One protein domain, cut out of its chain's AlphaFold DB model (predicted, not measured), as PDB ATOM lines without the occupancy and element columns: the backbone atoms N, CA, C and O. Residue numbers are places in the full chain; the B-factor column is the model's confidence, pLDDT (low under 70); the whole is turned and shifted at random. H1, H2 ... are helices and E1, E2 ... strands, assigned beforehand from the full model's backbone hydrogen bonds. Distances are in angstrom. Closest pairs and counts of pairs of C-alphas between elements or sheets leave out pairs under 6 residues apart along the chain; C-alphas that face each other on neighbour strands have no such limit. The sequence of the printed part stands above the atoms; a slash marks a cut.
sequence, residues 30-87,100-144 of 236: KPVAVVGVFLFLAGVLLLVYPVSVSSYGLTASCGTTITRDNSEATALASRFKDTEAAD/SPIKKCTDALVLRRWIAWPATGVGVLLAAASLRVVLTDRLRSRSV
ATOM      1  N   LYS A  30      37.300  12.790   7.421       76.75
ATOM      2  CA  LYS A  30      37.257  11.356   7.100       76.75
ATOM      3  C   LYS A  30      35.870  10.718   7.319       76.75
ATOM      4  O   LYS A  30      35.371  10.115   6.371       76.75
ATOM      5  N   PRO A  31      35.213  10.841   8.491       82.44
ATOM      6  CA  PRO A  31      33.881  10.270   8.698       82.44
ATOM      7  C   PRO A  31      32.817  10.832   7.755       82.44
ATOM      8  O   PRO A  31      31.958  10.074   7.325       82.44
ATOM      9  N   VAL A  32      32.880  12.112   7.369       78.81
ATOM     10  CA  VAL A  32      31.872  12.705   6.468       78.81
ATOM     11  C   VAL A  32      31.917  12.061   5.080       78.81
ATOM     12  O   VAL A  32      30.873  11.714   4.528       78.81
ATOM     13  N   ALA A  33      33.118  11.836   4.539       76.94
ATOM     14  CA  ALA A  33      33.284  11.145   3.261       76.94
ATOM     15  C   ALA A  33      32.782   9.693   3.332       76.94
ATOM     16  O   ALA A  33      32.070   9.242   2.437       76.94
ATOM     17  N   VAL A  34      33.098   8.985   4.424       85.50
ATOM     18  CA  VAL A  34      32.627   7.612   4.658       85.50
ATOM     19  C   VAL A  34      31.098   7.573   4.700       85.50
ATOM     20  O   VAL A  34      30.493   6.799   3.965       85.50
ATOM     21  N   VAL A  35      30.462   8.458   5.474       85.94
ATOM     22  CA  VAL A  35      28.996   8.551   5.555       85.94
ATOM     23  C   VAL A  35      28.377   8.853   4.187       85.94
ATOM     24  O   VAL A  35      27.403   8.207   3.813       85.94
ATOM     25  N   GLY A  36      28.959   9.769   3.405       82.06
ATOM     26  CA  GLY A  36      28.484  10.080   2.052       82.06
ATOM     27  C   GLY A  36      28.510   8.871   1.111       82.06
ATOM     28  O   GLY A  36      27.520   8.599   0.430       82.06
ATOM     29  N   VAL A  37      29.604   8.100   1.118       84.38
ATOM     30  CA  VAL A  37      29.730   6.867   0.318       84.38
ATOM     31  C   VAL A  37      28.735   5.802   0.783       84.38
ATOM     32  O   VAL A  37      28.077   5.186  -0.052       84.38
ATOM     33  N   PHE A  38      28.571   5.612   2.094       89.62
ATOM     34  CA  PHE A  38      27.594   4.662   2.636       89.62
ATOM     35  C   PHE A  38      26.156   5.030   2.255       89.62
ATOM     36  O   PHE A  38      25.408   4.155   1.825       89.62
ATOM     37  N   LEU A  39      25.771   6.306   2.352       84.56
ATOM     38  CA  LEU A  39      24.442   6.774   1.941       84.56
ATOM     39  C   LEU A  39      24.207   6.579   0.440       84.56
ATOM     40  O   LEU A  39      23.127   6.144   0.040       84.56
ATOM     41  N   PHE A  40      25.222   6.843  -0.386       83.94
ATOM     42  CA  PHE A  40      25.152   6.590  -1.821       83.94
ATOM     43  C   PHE A  40      24.950   5.100  -2.124       83.94
ATOM     44  O   PHE A  40      24.011   4.746  -2.836       83.94
ATOM     45  N   LEU A  41      25.776   4.222  -1.543       88.12
ATOM     46  CA  LEU A  41      25.672   2.774  -1.741       88.12
ATOM     47  C   LEU A  41      24.338   2.221  -1.232       88.12
ATOM     48  O   LEU A  41      23.714   1.426  -1.929       88.12
ATOM     49  N   ALA A  42      23.866   2.673  -0.068       87.81
ATOM     50  CA  ALA A  42      22.561   2.291   0.463       87.81
ATOM     51  C   ALA A  42      21.420   2.731  -0.468       87.81
ATOM     52  O   ALA A  42      20.503   1.953  -0.731       87.81
ATOM     53  N   GLY A  43      21.492   3.946  -1.017       84.62
ATOM     54  CA  GLY A  43      20.521   4.443  -1.989       84.62
ATOM     55  C   GLY A  43      20.524   3.651  -3.303       84.62
ATOM     56  O   GLY A  43      19.459   3.310  -3.814       84.62
ATOM     57  N   VAL A  44      21.704   3.296  -3.825       86.31
ATOM     58  CA  VAL A  44      21.837   2.442  -5.021       86.31
ATOM     59  C   VAL A  44      21.303   1.036  -4.748       86.31
ATOM     60  O   VAL A  44      20.529   0.511  -5.545       86.31
ATOM     61  N   LEU A  45      21.650   0.442  -3.603       88.12
ATOM     62  CA  LEU A  45      21.158  -0.875  -3.213       88.12
ATOM     63  C   LEU A  45      19.627  -0.878  -3.102       88.12
ATOM     64  O   LEU A  45      18.989  -1.785  -3.619       88.12
ATOM     65  N   LEU A  46      19.023   0.163  -2.519       83.31
ATOM     66  CA  LEU A  46      17.563   0.315  -2.450       83.31
ATOM     67  C   LEU A  46      16.889   0.438  -3.827       83.31
ATOM     68  O   LEU A  46      15.740   0.015  -3.968       83.31
ATOM     69  N   LEU A  47      17.571   1.000  -4.831       81.06
ATOM     70  CA  LEU A  47      17.062   1.089  -6.206       81.06
ATOM     71  C   LEU A  47      17.119  -0.258  -6.938       81.06
ATOM     72  O   LEU A  47      16.200  -0.577  -7.699       81.06
ATOM     73  N   VAL A  48      18.181  -1.034  -6.709       85.12
ATOM     74  CA  VAL A  48      18.437  -2.300  -7.413       85.12
ATOM     75  C   VAL A  48      17.753  -3.491  -6.732       85.12
ATOM     76  O   VAL A  48      17.346  -4.426  -7.418       85.12
ATOM     77  N   TYR A  49      17.592  -3.472  -5.407       87.38
ATOM     78  CA  TYR A  49      17.068  -4.620  -4.669       87.38
ATOM     79  C   TYR A  49      15.583  -4.868  -4.996       87.38
ATOM     80  O   TYR A  49      14.756  -3.965  -4.794       87.38
ATOM     81  N   PRO A  50      15.214  -6.076  -5.466       78.25
ATOM     82  CA  PRO A  50      13.847  -6.376  -5.878       78.25
ATOM     83  C   PRO A  50      12.859  -6.229  -4.714       78.25
ATOM     84  O   PRO A  50      13.196  -6.416  -3.539       78.25
ATOM     85  N   VAL A  51      11.617  -5.861  -5.034       77.88
ATOM     86  CA  VAL A  51      10.520  -5.843  -4.057       77.88
ATOM     87  C   VAL A  51       9.675  -7.092  -4.253       77.88
ATOM     88  O   VAL A  51       9.011  -7.247  -5.276       77.88
ATOM     89  N   SER A  52       9.668  -7.963  -3.253       76.25
ATOM     90  CA  SER A  52       8.695  -9.047  -3.144       76.25
ATOM     91  C   SER A  52       7.611  -8.640  -2.155       76.25
ATOM     92  O   SER A  52       7.924  -8.257  -1.025       76.25
ATOM     93  N   VAL A  53       6.345  -8.739  -2.552       74.06
ATOM     94  CA  VAL A  53       5.215  -8.568  -1.633       74.06
ATOM     95  C   VAL A  53       4.545  -9.927  -1.470       74.06
ATOM     96  O   VAL A  53       4.121 -10.538  -2.448       74.06
ATOM     97  N   SER A  54       4.480 -10.411  -0.231       74.31
ATOM     98  CA  SER A  54       3.724 -11.613   0.121       74.31
ATOM     99  C   SER A  54       2.364 -11.193   0.661       74.31
ATOM    100  O   SER A  54       2.287 -10.398   1.598       74.31
ATOM    101  N   SER A  55       1.286 -11.693   0.060       72.19
ATOM    102  CA  SER A  55      -0.070 -11.517   0.580       72.19
ATOM    103  C   SER A  55      -0.797 -12.849   0.487       72.19
ATOM    104  O   SER A  55      -0.888 -13.423  -0.592       72.19
ATOM    105  N   TYR A  56      -1.329 -13.332   1.612       73.25
ATOM    106  CA  TYR A  56      -2.131 -14.564   1.672       73.25
ATOM    107  C   TYR A  56      -1.444 -15.798   1.051       73.25
ATOM    108  O   TYR A  56      -2.076 -16.571   0.344       73.25
ATOM    109  N   GLY A  57      -0.135 -15.965   1.276       71.62
ATOM    110  CA  GLY A  57       0.627 -17.112   0.758       71.62
ATOM    111  C   GLY A  57       1.010 -17.021  -0.723       71.62
ATOM    112  O   GLY A  57       1.745 -17.875  -1.207       71.62
ATOM    113  N   LEU A  58       0.585 -15.973  -1.435       64.06
ATOM    114  CA  LEU A  58       1.022 -15.675  -2.795       64.06
ATOM    115  C   LEU A  58       2.119 -14.609  -2.746       64.06
ATOM    116  O   LEU A  58       1.895 -13.470  -2.325       64.06
ATOM    117  N   THR A  59       3.321 -14.981  -3.176       68.25
ATOM    118  CA  THR A  59       4.432 -14.049  -3.382       68.25
ATOM    119  C   THR A  59       4.396 -13.550  -4.819       68.25
ATOM    120  O   THR A  59       4.675 -14.313  -5.740       68.25
ATOM    121  N   ALA A  60       4.069 -12.274  -5.014       68.88
ATOM    122  CA  ALA A  60       4.228 -11.621  -6.308       68.88
ATOM    123  C   ALA A  60       5.554 -10.849  -6.315       68.88
ATOM    124  O   ALA A  60       5.804 -10.006  -5.444       68.88
ATOM    125  N   SER A  61       6.413 -11.155  -7.288       73.56
ATOM    126  CA  SER A  61       7.594 -10.346  -7.584       73.56
ATOM    127  C   SER A  61       7.144  -9.116  -8.361       73.56
ATOM    128  O   SER A  61       6.509  -9.237  -9.404       73.56
ATOM    129  N   CYS A  62       7.456  -7.925  -7.856       72.38
ATOM    130  CA  CYS A  62       7.086  -6.670  -8.515       72.38
ATOM    131  C   CYS A  62       8.270  -6.015  -9.242       72.38
ATOM    132  O   CYS A  62       8.230  -4.828  -9.565       72.38
ATOM    133  N   GLY A  63       9.311  -6.807  -9.518       73.94
ATOM    134  CA  GLY A  63      10.497  -6.390 -10.255       73.94
ATOM    135  C   GLY A  63      11.384  -5.403  -9.493       73.94
ATOM    136  O   GLY A  63      11.314  -5.259  -8.266       73.94
ATOM    137  N   THR A  64      12.266  -4.737 -10.240       74.75
ATOM    138  CA  THR A  64      13.135  -3.667  -9.732       74.75
ATOM    139  C   THR A  64      12.561  -2.302 -10.107       74.75
ATOM    140  O   THR A  64      11.707  -2.184 -10.985       74.75
ATOM    141  N   THR A  65      13.050  -1.234  -9.474       62.66
ATOM    142  CA  THR A  65      12.580   0.131  -9.781       62.66
ATOM    143  C   THR A  65      12.932   0.605 -11.199       62.66
ATOM    144  O   THR A  65      12.351   1.584 -11.669       62.66
ATOM    145  N   ILE A  66      13.860  -0.080 -11.879       57.53
ATOM    146  CA  ILE A  66      14.394   0.293 -13.197       57.53
ATOM    147  C   ILE A  66      13.668  -0.468 -14.313       57.53
ATOM    148  O   ILE A  66      13.315   0.119 -15.333       57.53
ATOM    149  N   THR A  67      13.394  -1.758 -14.109       59.28
ATOM    150  CA  THR A  67      12.689  -2.606 -15.076       59.28
ATOM    151  C   THR A  67      11.298  -2.923 -14.542       59.28
ATOM    152  O   THR A  67      11.105  -3.875 -13.785       59.28
ATOM    153  N   ARG A  68      10.318  -2.099 -14.924       58.84
ATOM    154  CA  ARG A  68       8.902  -2.337 -14.622       58.84
ATOM    155  C   ARG A  68       8.382  -3.466 -15.512       58.84
ATOM    156  O   ARG A  68       7.729  -3.203 -16.517       58.84
ATOM    157  N   ASP A  69       8.688  -4.706 -15.160       63.53
ATOM    158  CA  ASP A  69       8.099  -5.860 -15.829       63.53
ATOM    159  C   ASP A  69       6.796  -6.246 -15.118       63.53
ATOM    160  O   ASP A  69       6.781  -6.905 -14.083       63.53
ATOM    161  N   ASN A  70       5.680  -5.729 -15.636       63.28
ATOM    162  CA  ASN A  70       4.336  -5.998 -15.119       63.28
ATOM    163  C   ASN A  70       3.686  -7.219 -15.794       63.28
ATOM    164  O   ASN A  70       2.492  -7.466 -15.595       63.28
ATOM    165  N   SER A  71       4.425  -7.954 -16.629       73.38
ATOM    166  CA  SER A  71       3.886  -9.064 -17.416       73.38
ATOM    167  C   SER A  71       3.337 -10.187 -16.527       73.38
ATOM    168  O   SER A  71       2.199 -10.605 -16.729       73.38
ATOM    169  N   GLU A  72       4.054 -10.585 -15.471       67.00
ATOM    170  CA  GLU A  72       3.596 -11.616 -14.522       67.00
ATOM    171  C   GLU A  72       2.349 -11.196 -13.735       67.00
ATOM    172  O   GLU A  72       1.399 -11.968 -13.605       67.00
ATOM    173  N   ALA A  73       2.302  -9.952 -13.247       62.31
ATOM    174  CA  ALA A  73       1.139  -9.438 -12.523       62.31
ATOM    175  C   ALA A  73      -0.107  -9.373 -13.423       62.31
ATOM    176  O   ALA A  73      -1.223  -9.636 -12.974       62.31
ATOM    177  N   THR A  74       0.089  -9.064 -14.707       68.69
ATOM    178  CA  THR A  74      -0.983  -9.027 -15.710       68.69
ATOM    179  C   THR A  74      -1.429 -10.442 -16.092       68.69
ATOM    180  O   THR A  74      -2.625 -10.675 -16.243       68.69
ATOM    181  N   ALA A  75      -0.497 -11.400 -16.164       72.69
ATOM    182  CA  ALA A  75      -0.782 -12.818 -16.388       72.69
ATOM    183  C   ALA A  75      -1.529 -13.471 -15.210       72.69
ATOM    184  O   ALA A  75      -2.355 -14.357 -15.412       72.69
ATOM    185  N   LEU A  76      -1.281 -13.032 -13.974       66.50
ATOM    186  CA  LEU A  76      -2.072 -13.432 -12.807       66.50
ATOM    187  C   LEU A  76      -3.466 -12.799 -12.840       66.50
ATOM    188  O   LEU A  76      -4.455 -13.499 -12.649       66.50
ATOM    189  N   ALA A  77      -3.562 -11.499 -13.130       68.12
ATOM    190  CA  ALA A  77      -4.848 -10.810 -13.216       68.12
ATOM    191  C   ALA A  77      -5.757 -11.391 -14.311       68.12
ATOM    192  O   ALA A  77      -6.964 -11.473 -14.104       68.12
ATOM    193  N   SER A  78      -5.201 -11.831 -15.447       72.38
ATOM    194  CA  SER A  78      -5.984 -12.495 -16.493       72.38
ATOM    195  C   SER A  78      -6.511 -13.862 -16.054       72.38
ATOM    196  O   SER A  78      -7.668 -14.152 -16.331       72.38
ATOM    197  N   ARG A  79      -5.743 -14.655 -15.287       69.00
ATOM    198  CA  ARG A  79      -6.227 -15.933 -14.718       69.00
ATOM    199  C   ARG A  79      -7.412 -15.759 -13.769       69.00
ATOM    200  O   ARG A  79      -8.245 -16.650 -13.674       69.00
ATOM    201  N   PHE A  80      -7.483 -14.628 -13.069       67.75
ATOM    202  CA  PHE A  80      -8.603 -14.310 -12.182       67.75
ATOM    203  C   PHE A  80      -9.729 -13.538 -12.876       67.75
ATOM    204  O   PHE A  80     -10.725 -13.241 -12.234       67.75
ATOM    205  N   LYS A  81      -9.604 -13.180 -14.157       66.00
ATOM    206  CA  LYS A  81     -10.656 -12.437 -14.864       66.00
ATOM    207  C   LYS A  81     -11.822 -13.338 -15.282       66.00
ATOM    208  O   LYS A  81     -12.942 -12.852 -15.382       66.00
ATOM    209  N   ASP A  82     -11.568 -14.637 -15.423       60.53
ATOM    210  CA  ASP A  82     -12.572 -15.651 -15.765       60.53
ATOM    211  C   ASP A  82     -13.337 -16.184 -14.532       60.53
ATOM    212  O   ASP A  82     -14.036 -17.193 -14.599       60.53
ATOM    213  N   THR A  83     -13.246 -15.510 -13.379       56.91
ATOM    214  CA  THR A  83     -13.942 -15.911 -12.143       56.91
ATOM    215  C   THR A  83     -15.439 -15.581 -12.127       56.91
ATOM    216  O   THR A  83     -16.007 -15.441 -11.047       56.91
ATOM    217  N   GLU A  84     -16.114 -15.517 -13.279       58.47
ATOM    218  CA  GLU A  84     -17.581 -15.665 -13.308       58.47
ATOM    219  C   GLU A  84     -17.990 -17.016 -12.685       58.47
ATOM    220  O   GLU A  84     -18.982 -17.099 -11.969       58.47
ATOM    221  N   ALA A  85     -17.141 -18.045 -12.816       56.81
ATOM    222  CA  ALA A  85     -17.328 -19.341 -12.162       56.81
ATOM    223  C   ALA A  85     -17.181 -19.310 -10.622       56.81
ATOM    224  O   ALA A  85     -17.644 -20.221  -9.940       56.81
ATOM    225  N   ALA A  86     -16.536 -18.291 -10.039       56.16
ATOM    226  CA  ALA A  86     -16.360 -18.206  -8.584       56.16
ATOM    227  C   ALA A  86     -17.599 -17.644  -7.867       56.16
ATOM    228  O   ALA A  86     -17.823 -17.973  -6.700       56.16
ATOM    229  N   ASP A  87     -18.411 -16.840  -8.565       61.44
ATOM    230  CA  ASP A  87     -19.666 -16.294  -8.032       61.44
ATOM    231  C   ASP A  87     -20.705 -17.409  -7.800       61.44
ATOM    232  O   ASP A  87     -21.491 -17.358  -6.852       61.44
ATOM    233  N   SER A 100      -6.400  -3.943  -4.833       66.44
ATOM    234  CA  SER A 100      -5.782  -4.809  -5.838       66.44
ATOM    235  C   SER A 100      -4.289  -4.974  -5.505       66.44
ATOM    236  O   SER A 100      -3.627  -3.967  -5.222       66.44
ATOM    237  N   PRO A 101      -3.732  -6.198  -5.523       65.75
ATOM    238  CA  PRO A 101      -2.304  -6.446  -5.295       65.75
ATOM    239  C   PRO A 101      -1.391  -5.516  -6.112       65.75
ATOM    240  O   PRO A 101      -0.325  -5.110  -5.650       65.75
ATOM    241  N   ILE A 102      -1.871  -5.078  -7.281       70.81
ATOM    242  CA  ILE A 102      -1.229  -4.090  -8.154       70.81
ATOM    243  C   ILE A 102      -1.018  -2.747  -7.442       70.81
ATOM    244  O   ILE A 102       0.047  -2.139  -7.568       70.81
ATOM    245  N   LYS A 103      -2.004  -2.277  -6.669       78.38
ATOM    246  CA  LYS A 103      -1.917  -1.017  -5.924       78.38
ATOM    247  C   LYS A 103      -0.904  -1.124  -4.787       78.38
ATOM    248  O   LYS A 103      -0.059  -0.249  -4.666       78.38
ATOM    249  N   LYS A 104      -0.895  -2.239  -4.042       77.75
ATOM    250  CA  LYS A 104       0.110  -2.484  -2.989       77.75
ATOM    251  C   LYS A 104       1.535  -2.510  -3.548       77.75
ATOM    252  O   LYS A 104       2.429  -1.910  -2.957       77.75
ATOM    253  N   CYS A 105       1.747  -3.145  -4.702       78.81
ATOM    254  CA  CYS A 105       3.059  -3.128  -5.350       78.81
ATOM    255  C   CYS A 105       3.444  -1.756  -5.900       78.81
ATOM    256  O   CYS A 105       4.597  -1.347  -5.772       78.81
ATOM    257  N   THR A 106       2.487  -1.020  -6.464       82.69
ATOM    258  CA  THR A 106       2.738   0.341  -6.947       82.69
ATOM    259  C   THR A 106       3.096   1.272  -5.790       82.69
ATOM    260  O   THR A 106       4.099   1.974  -5.880       82.69
ATOM    261  N   ASP A 107       2.357   1.223  -4.680       85.19
ATOM    262  CA  ASP A 107       2.621   2.048  -3.496       85.19
ATOM    263  C   ASP A 107       3.985   1.716  -2.872       85.19
ATOM    264  O   ASP A 107       4.754   2.621  -2.545       85.19
ATOM    265  N   ALA A 108       4.345   0.429  -2.788       83.19
ATOM    266  CA  ALA A 108       5.656   0.008  -2.294       83.19
ATOM    267  C   ALA A 108       6.811   0.525  -3.176       83.19
ATOM    268  O   ALA A 108       7.826   1.003  -2.660       83.19
ATOM    269  N   LEU A 109       6.657   0.472  -4.504       83.19
ATOM    270  CA  LEU A 109       7.652   0.991  -5.449       83.19
ATOM    271  C   LEU A 109       7.759   2.520  -5.392       83.19
ATOM    272  O   LEU A 109       8.867   3.061  -5.423       83.19
ATOM    273  N   VAL A 110       6.630   3.225  -5.278       86.44
ATOM    274  CA  VAL A 110       6.597   4.690  -5.165       86.44
ATOM    275  C   VAL A 110       7.275   5.145  -3.875       86.44
ATOM    276  O   VAL A 110       8.118   6.040  -3.927       86.44
ATOM    277  N   LEU A 111       6.982   4.496  -2.744       86.50
ATOM    278  CA  LEU A 111       7.610   4.814  -1.462       86.50
ATOM    279  C   LEU A 111       9.132   4.618  -1.514       86.50
ATOM    280  O   LEU A 111       9.884   5.499  -1.097       86.50
ATOM    281  N   ARG A 112       9.607   3.501  -2.090       82.50
ATOM    282  CA  ARG A 112      11.051   3.267  -2.263       82.50
ATOM    283  C   ARG A 112      11.693   4.320  -3.150       82.50
ATOM    284  O   ARG A 112      12.765   4.810  -2.813       82.50
ATOM    285  N   ARG A 113      11.041   4.713  -4.246       85.88
ATOM    286  CA  ARG A 113      11.556   5.762  -5.133       85.88
ATOM    287  C   ARG A 113      11.679   7.103  -4.407       85.88
ATOM    288  O   ARG A 113      12.693   7.778  -4.569       85.88
ATOM    289  N   TRP A 114      10.695   7.445  -3.577       89.81
ATOM    290  CA  TRP A 114      10.683   8.673  -2.779       89.81
ATOM    291  C   TRP A 114      11.783   8.736  -1.721       89.81
ATOM    292  O   TRP A 114      12.260   9.826  -1.436       89.81
ATOM    293  N   ILE A 115      12.205   7.603  -1.160       85.75
ATOM    294  CA  ILE A 115      13.288   7.559  -0.164       85.75
ATOM    295  C   ILE A 115      14.655   7.430  -0.848       85.75
ATOM    296  O   ILE A 115      15.616   8.099  -0.469       85.75
ATOM    297  N   ALA A 116      14.750   6.591  -1.882       82.81
ATOM    298  CA  ALA A 116      16.020   6.263  -2.512       82.81
ATOM    299  C   ALA A 116      16.613   7.433  -3.310       82.81
ATOM    300  O   ALA A 116      17.817   7.650  -3.238       82.81
ATOM    301  N   TRP A 117      15.792   8.210  -4.029       88.69
ATOM    302  CA  TRP A 117      16.256   9.372  -4.806       88.69
ATOM    303  C   TRP A 117      16.901  10.483  -3.961       88.69
ATOM    304  O   TRP A 117      17.998  10.926  -4.303       88.69
ATOM    305  N   PRO A 118      16.289  10.960  -2.860       86.12
ATOM    306  CA  PRO A 118      16.944  11.944  -2.009       86.12
ATOM    307  C   PRO A 118      18.163  11.356  -1.295       86.12
ATOM    308  O   PRO A 118      19.171  12.048  -1.188       86.12
ATOM    309  N   ALA A 119      18.131  10.086  -0.874       81.44
ATOM    310  CA  ALA A 119      19.294   9.442  -0.261       81.44
ATOM    311  C   ALA A 119      20.497   9.376  -1.220       81.44
ATOM    312  O   ALA A 119      21.604   9.763  -0.840       81.44
ATOM    313  N   THR A 120      20.291   8.964  -2.479       81.12
ATOM    314  CA  THR A 120      21.356   8.976  -3.494       81.12
ATOM    315  C   THR A 120      21.804  10.395  -3.827       81.12
ATOM    316  O   THR A 120      23.007  10.640  -3.885       81.12
ATOM    317  N   GLY A 121      20.876  11.345  -3.979       87.88
ATOM    318  CA  GLY A 121      21.197  12.751  -4.247       87.88
ATOM    319  C   GLY A 121      22.062  13.386  -3.154       87.88
ATOM    320  O   GLY A 121      23.087  14.001  -3.451       87.88
ATOM    321  N   VAL A 122      21.701  13.181  -1.883       89.06
ATOM    322  CA  VAL A 122      22.483  13.643  -0.725       89.06
ATOM    323  C   VAL A 122      23.843  12.945  -0.672       89.06
ATOM    324  O   VAL A 122      24.856  13.612  -0.468       89.06
ATOM    325  N   GLY A 123      23.894  11.632  -0.918       82.75
ATOM    326  CA  GLY A 123      25.146  10.872  -0.979       82.75
ATOM    327  C   GLY A 123      26.120  11.410  -2.034       82.75
ATOM    328  O   GLY A 123      27.288  11.652  -1.725       82.75
ATOM    329  N   VAL A 124      25.641  11.682  -3.255       86.94
ATOM    330  CA  VAL A 124      26.453  12.261  -4.343       86.94
ATOM    331  C   VAL A 124      26.946  13.663  -3.986       86.94
ATOM    332  O   VAL A 124      28.121  13.965  -4.198       86.94
ATOM    333  N   LEU A 125      26.085  14.515  -3.419       88.69
ATOM    334  CA  LEU A 125      26.470  15.869  -3.012       88.69
ATOM    335  C   LEU A 125      27.552  15.856  -1.925       88.69
ATOM    336  O   LEU A 125      28.539  16.582  -2.047       88.69
ATOM    337  N   LEU A 126      27.412  15.007  -0.902       84.25
ATOM    338  CA  LEU A 126      28.412  14.860   0.160       84.25
ATOM    339  C   LEU A 126      29.736  14.308  -0.378       84.25
ATOM    340  O   LEU A 126      30.804  14.828  -0.045       84.25
ATOM    341  N   ALA A 127      29.682  13.304  -1.258       79.00
ATOM    342  CA  ALA A 127      30.868  12.758  -1.906       79.00
ATOM    343  C   ALA A 127      31.588  13.828  -2.746       79.00
ATOM    344  O   ALA A 127      32.793  14.031  -2.584       79.00
ATOM    345  N   ALA A 128      30.858  14.584  -3.572       85.31
ATOM    346  CA  ALA A 128      31.420  15.654  -4.394       85.31
ATOM    347  C   ALA A 128      32.009  16.801  -3.554       85.31
ATOM    348  O   ALA A 128      33.089  17.306  -3.872       85.31
ATOM    349  N   ALA A 129      31.338  17.191  -2.465       86.75
ATOM    350  CA  ALA A 129      31.841  18.198  -1.535       86.75
ATOM    351  C   ALA A 129      33.152  17.743  -0.875       86.75
ATOM    352  O   ALA A 129      34.125  18.497  -0.862       86.75
ATOM    353  N   SER A 130      33.219  16.490  -0.410       83.44
ATOM    354  CA  SER A 130      34.440  15.934   0.188       83.44
ATOM    355  C   SER A 130      35.603  15.872  -0.810       83.44
ATOM    356  O   SER A 130      36.732  16.235  -0.474       83.44
ATOM    357  N   LEU A 131      35.322  15.512  -2.067       86.06
ATOM    358  CA  LEU A 131      36.326  15.464  -3.125       86.06
ATOM    359  C   LEU A 131      36.880  16.859  -3.439       86.06
ATOM    360  O   LEU A 131      38.089  17.008  -3.622       86.06
ATOM    361  N   ARG A 132      36.021  17.888  -3.458       90.12
ATOM    362  CA  ARG A 132      36.459  19.278  -3.648       90.12
ATOM    363  C   ARG A 132      37.425  19.723  -2.555       90.12
ATOM    364  O   ARG A 132      38.460  20.279  -2.904       90.12
ATOM    365  N   VAL A 133      37.139  19.427  -1.283       84.88
ATOM    366  CA  VAL A 133      38.022  19.787  -0.155       84.88
ATOM    367  C   VAL A 133      39.402  19.135  -0.298       84.88
ATOM    368  O   VAL A 133      40.428  19.810  -0.213       84.88
ATOM    369  N   VAL A 134      39.447  17.838  -0.620       84.06
ATOM    370  CA  VAL A 134      40.715  17.112  -0.816       84.06
ATOM    371  C   VAL A 134      41.511  17.667  -2.004       84.06
ATOM    372  O   VAL A 134      42.739  17.770  -1.942       84.06
ATOM    373  N   LEU A 135      40.833  18.036  -3.093       89.25
ATOM    374  CA  LEU A 135      41.480  18.636  -4.261       89.25
ATOM    375  C   LEU A 135      42.040  20.026  -3.944       89.25
ATOM    376  O   LEU A 135      43.174  20.315  -4.327       89.25
ATOM    377  N   THR A 136      41.302  20.863  -3.211       88.69
ATOM    378  CA  THR A 136      41.784  22.194  -2.817       88.69
ATOM    379  C   THR A 136      42.993  22.119  -1.891       88.69
ATOM    380  O   THR A 136      43.950  22.869  -2.094       88.69
ATOM    381  N   ASP A 137      43.021  21.168  -0.952       84.38
ATOM    382  CA  ASP A 137      44.171  20.974  -0.064       84.38
ATOM    383  C   ASP A 137      45.425  20.569  -0.845       84.38
ATOM    384  O   ASP A 137      46.498  21.141  -0.648       84.38
ATOM    385  N   ARG A 138      45.295  19.650  -1.811       85.69
ATOM    386  CA  ARG A 138      46.425  19.235  -2.662       85.69
ATOM    387  C   ARG A 138      46.972  20.376  -3.513       85.69
ATOM    388  O   ARG A 138      48.191  20.481  -3.680       85.69
ATOM    389  N   LEU A 139      46.095  21.225  -4.048       88.31
ATOM    390  CA  LEU A 139      46.511  22.400  -4.814       88.31
ATOM    391  C   LEU A 139      47.225  23.419  -3.918       88.31
ATOM    392  O   LEU A 139      48.265  23.953  -4.309       88.31
ATOM    393  N   ARG A 140      46.744  23.622  -2.684       87.56
ATOM    394  CA  ARG A 140      47.386  24.514  -1.708       87.56
ATOM    395  C   ARG A 140      48.761  24.003  -1.275       87.56
ATOM    396  O   ARG A 140      49.711  24.784  -1.255       87.56
ATOM    397  N   SER A 141      48.906  22.704  -0.999       83.25
ATOM    398  CA  SER A 141      50.197  22.110  -0.620       83.25
ATOM    399  C   SER A 141      51.248  22.181  -1.733       83.25
ATOM    400  O   SER A 141      52.436  22.283  -1.433       83.25
ATOM    401  N   ARG A 142      50.845  22.162  -3.013       81.12
ATOM    402  CA  ARG A 142      51.785  22.337  -4.137       81.12
ATOM    403  C   ARG A 142      52.344  23.754  -4.233       81.12
ATOM    404  O   ARG A 142      53.512  23.900  -4.571       81.12
ATOM    405  N   SER A 143      51.551  24.772  -3.906       77.62
ATOM    406  CA  SER A 143      51.975  26.175  -4.023       77.62
ATOM    407  C   SER A 143      53.123  26.535  -3.066       77.62
ATOM    408  O   SER A 143      54.001  27.321  -3.403       77.62
ATOM    409  N   VAL A 144      53.177  25.902  -1.889       75.62
ATOM    410  CA  VAL A 144      54.168  26.226  -0.845       75.62
ATOM    411  C   VAL A 144      55.564  25.664  -1.148       75.62
ATOM    412  O   VAL A 144      56.553  26.157  -0.617       75.62
TER     413      VAL A 144
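What this domain is: This is residues 30 to 87 and 100 to 144 of the 236 residues of the protein "DUF2510 domain-containing protein" of Rhodococcus sp. 06-156-3 (UniProt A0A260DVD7). One very long helix, H4, makes the long axis of a thin rod, with the shorter helix H1 running back beside the middle part of it at a shallow tilt. Near the first residues of H4 sit the small hairpin of E1 and E2 and the short helix H2, and the rod is lengthened at its two ends by stretches that stick out alone, residues 78 to 87 with H3 and residues 132 to 144 of H4. The printed part has 103 residues with four named helices and two named strands, in the order H1, E1, E2, H2, H3, H4; the sheet, in the order E1 - E2, is antiparallel, and the class is mostly helix. The whole is extended, with a radius of gyration of the C-alphas of 22.0 A and spans of 85 by 20 by 15 A.

How they stand to each other: H1, residues 30 to 48, touches H4, residues 101 to 144, which meets it with residues 112 to 130 alone. Their closest C-alphas, those of Phe 40 and Gly 123, are 4.4 A apart, and the two run opposite ways at a shallow tilt of 30 degrees. After a tight link, E1, residues 52 to 55, and E2, residues 58 to 61, form an antiparallel hairpin at 158 degrees; N 53 and O 60 are within hydrogen-bond range at 3.2 A, and N 55 and O 58 at 3.0 A. The closest C-alphas of E1 and H4, those of Val 53 and Cys 105, are 6.9 A apart. H2, residues 71 to 79, is close to H4 but not clearly touching, with the C-alphas of Ala 73 and Ile 102 closest at 7.3 A, at a shallow tilt of 7 degrees, opposite ways. H3, residues 84 to 87, is apart from H2 and from H4. Every O i to N i+4 pair is within hydrogen-bond range in H1 and H2, and 38 of 40 are in H4; H3 is too short for such a pair.

Where its parts are: H1 begins at C-alpha 30 at (37.257, 11.356, 7.100) and is 27.4 A long from first to last C-alpha. E1 measures 9.8 A, E2 9.7 A, H2 12.5 A and H3 5.7 A. H4 runs 65.4 A, from C-alpha 101 at (-2.304, -6.446, -5.295) to C-alpha 144 at (54.168, 26.226, -0.845).

The domain as a whole: The two C-alphas farthest apart, those of Ala 85 and Val 144, are 85.5 A apart. Residues 88 to 99 are not printed, and C-alphas 87 and 100 are 18.2 A apart across this cut. Of the links that are printed whole, none is long. The mean pLDDT of the printed part is 77.6; 25 residues are under 70, among them residues 65 to 70 and 79 to 87.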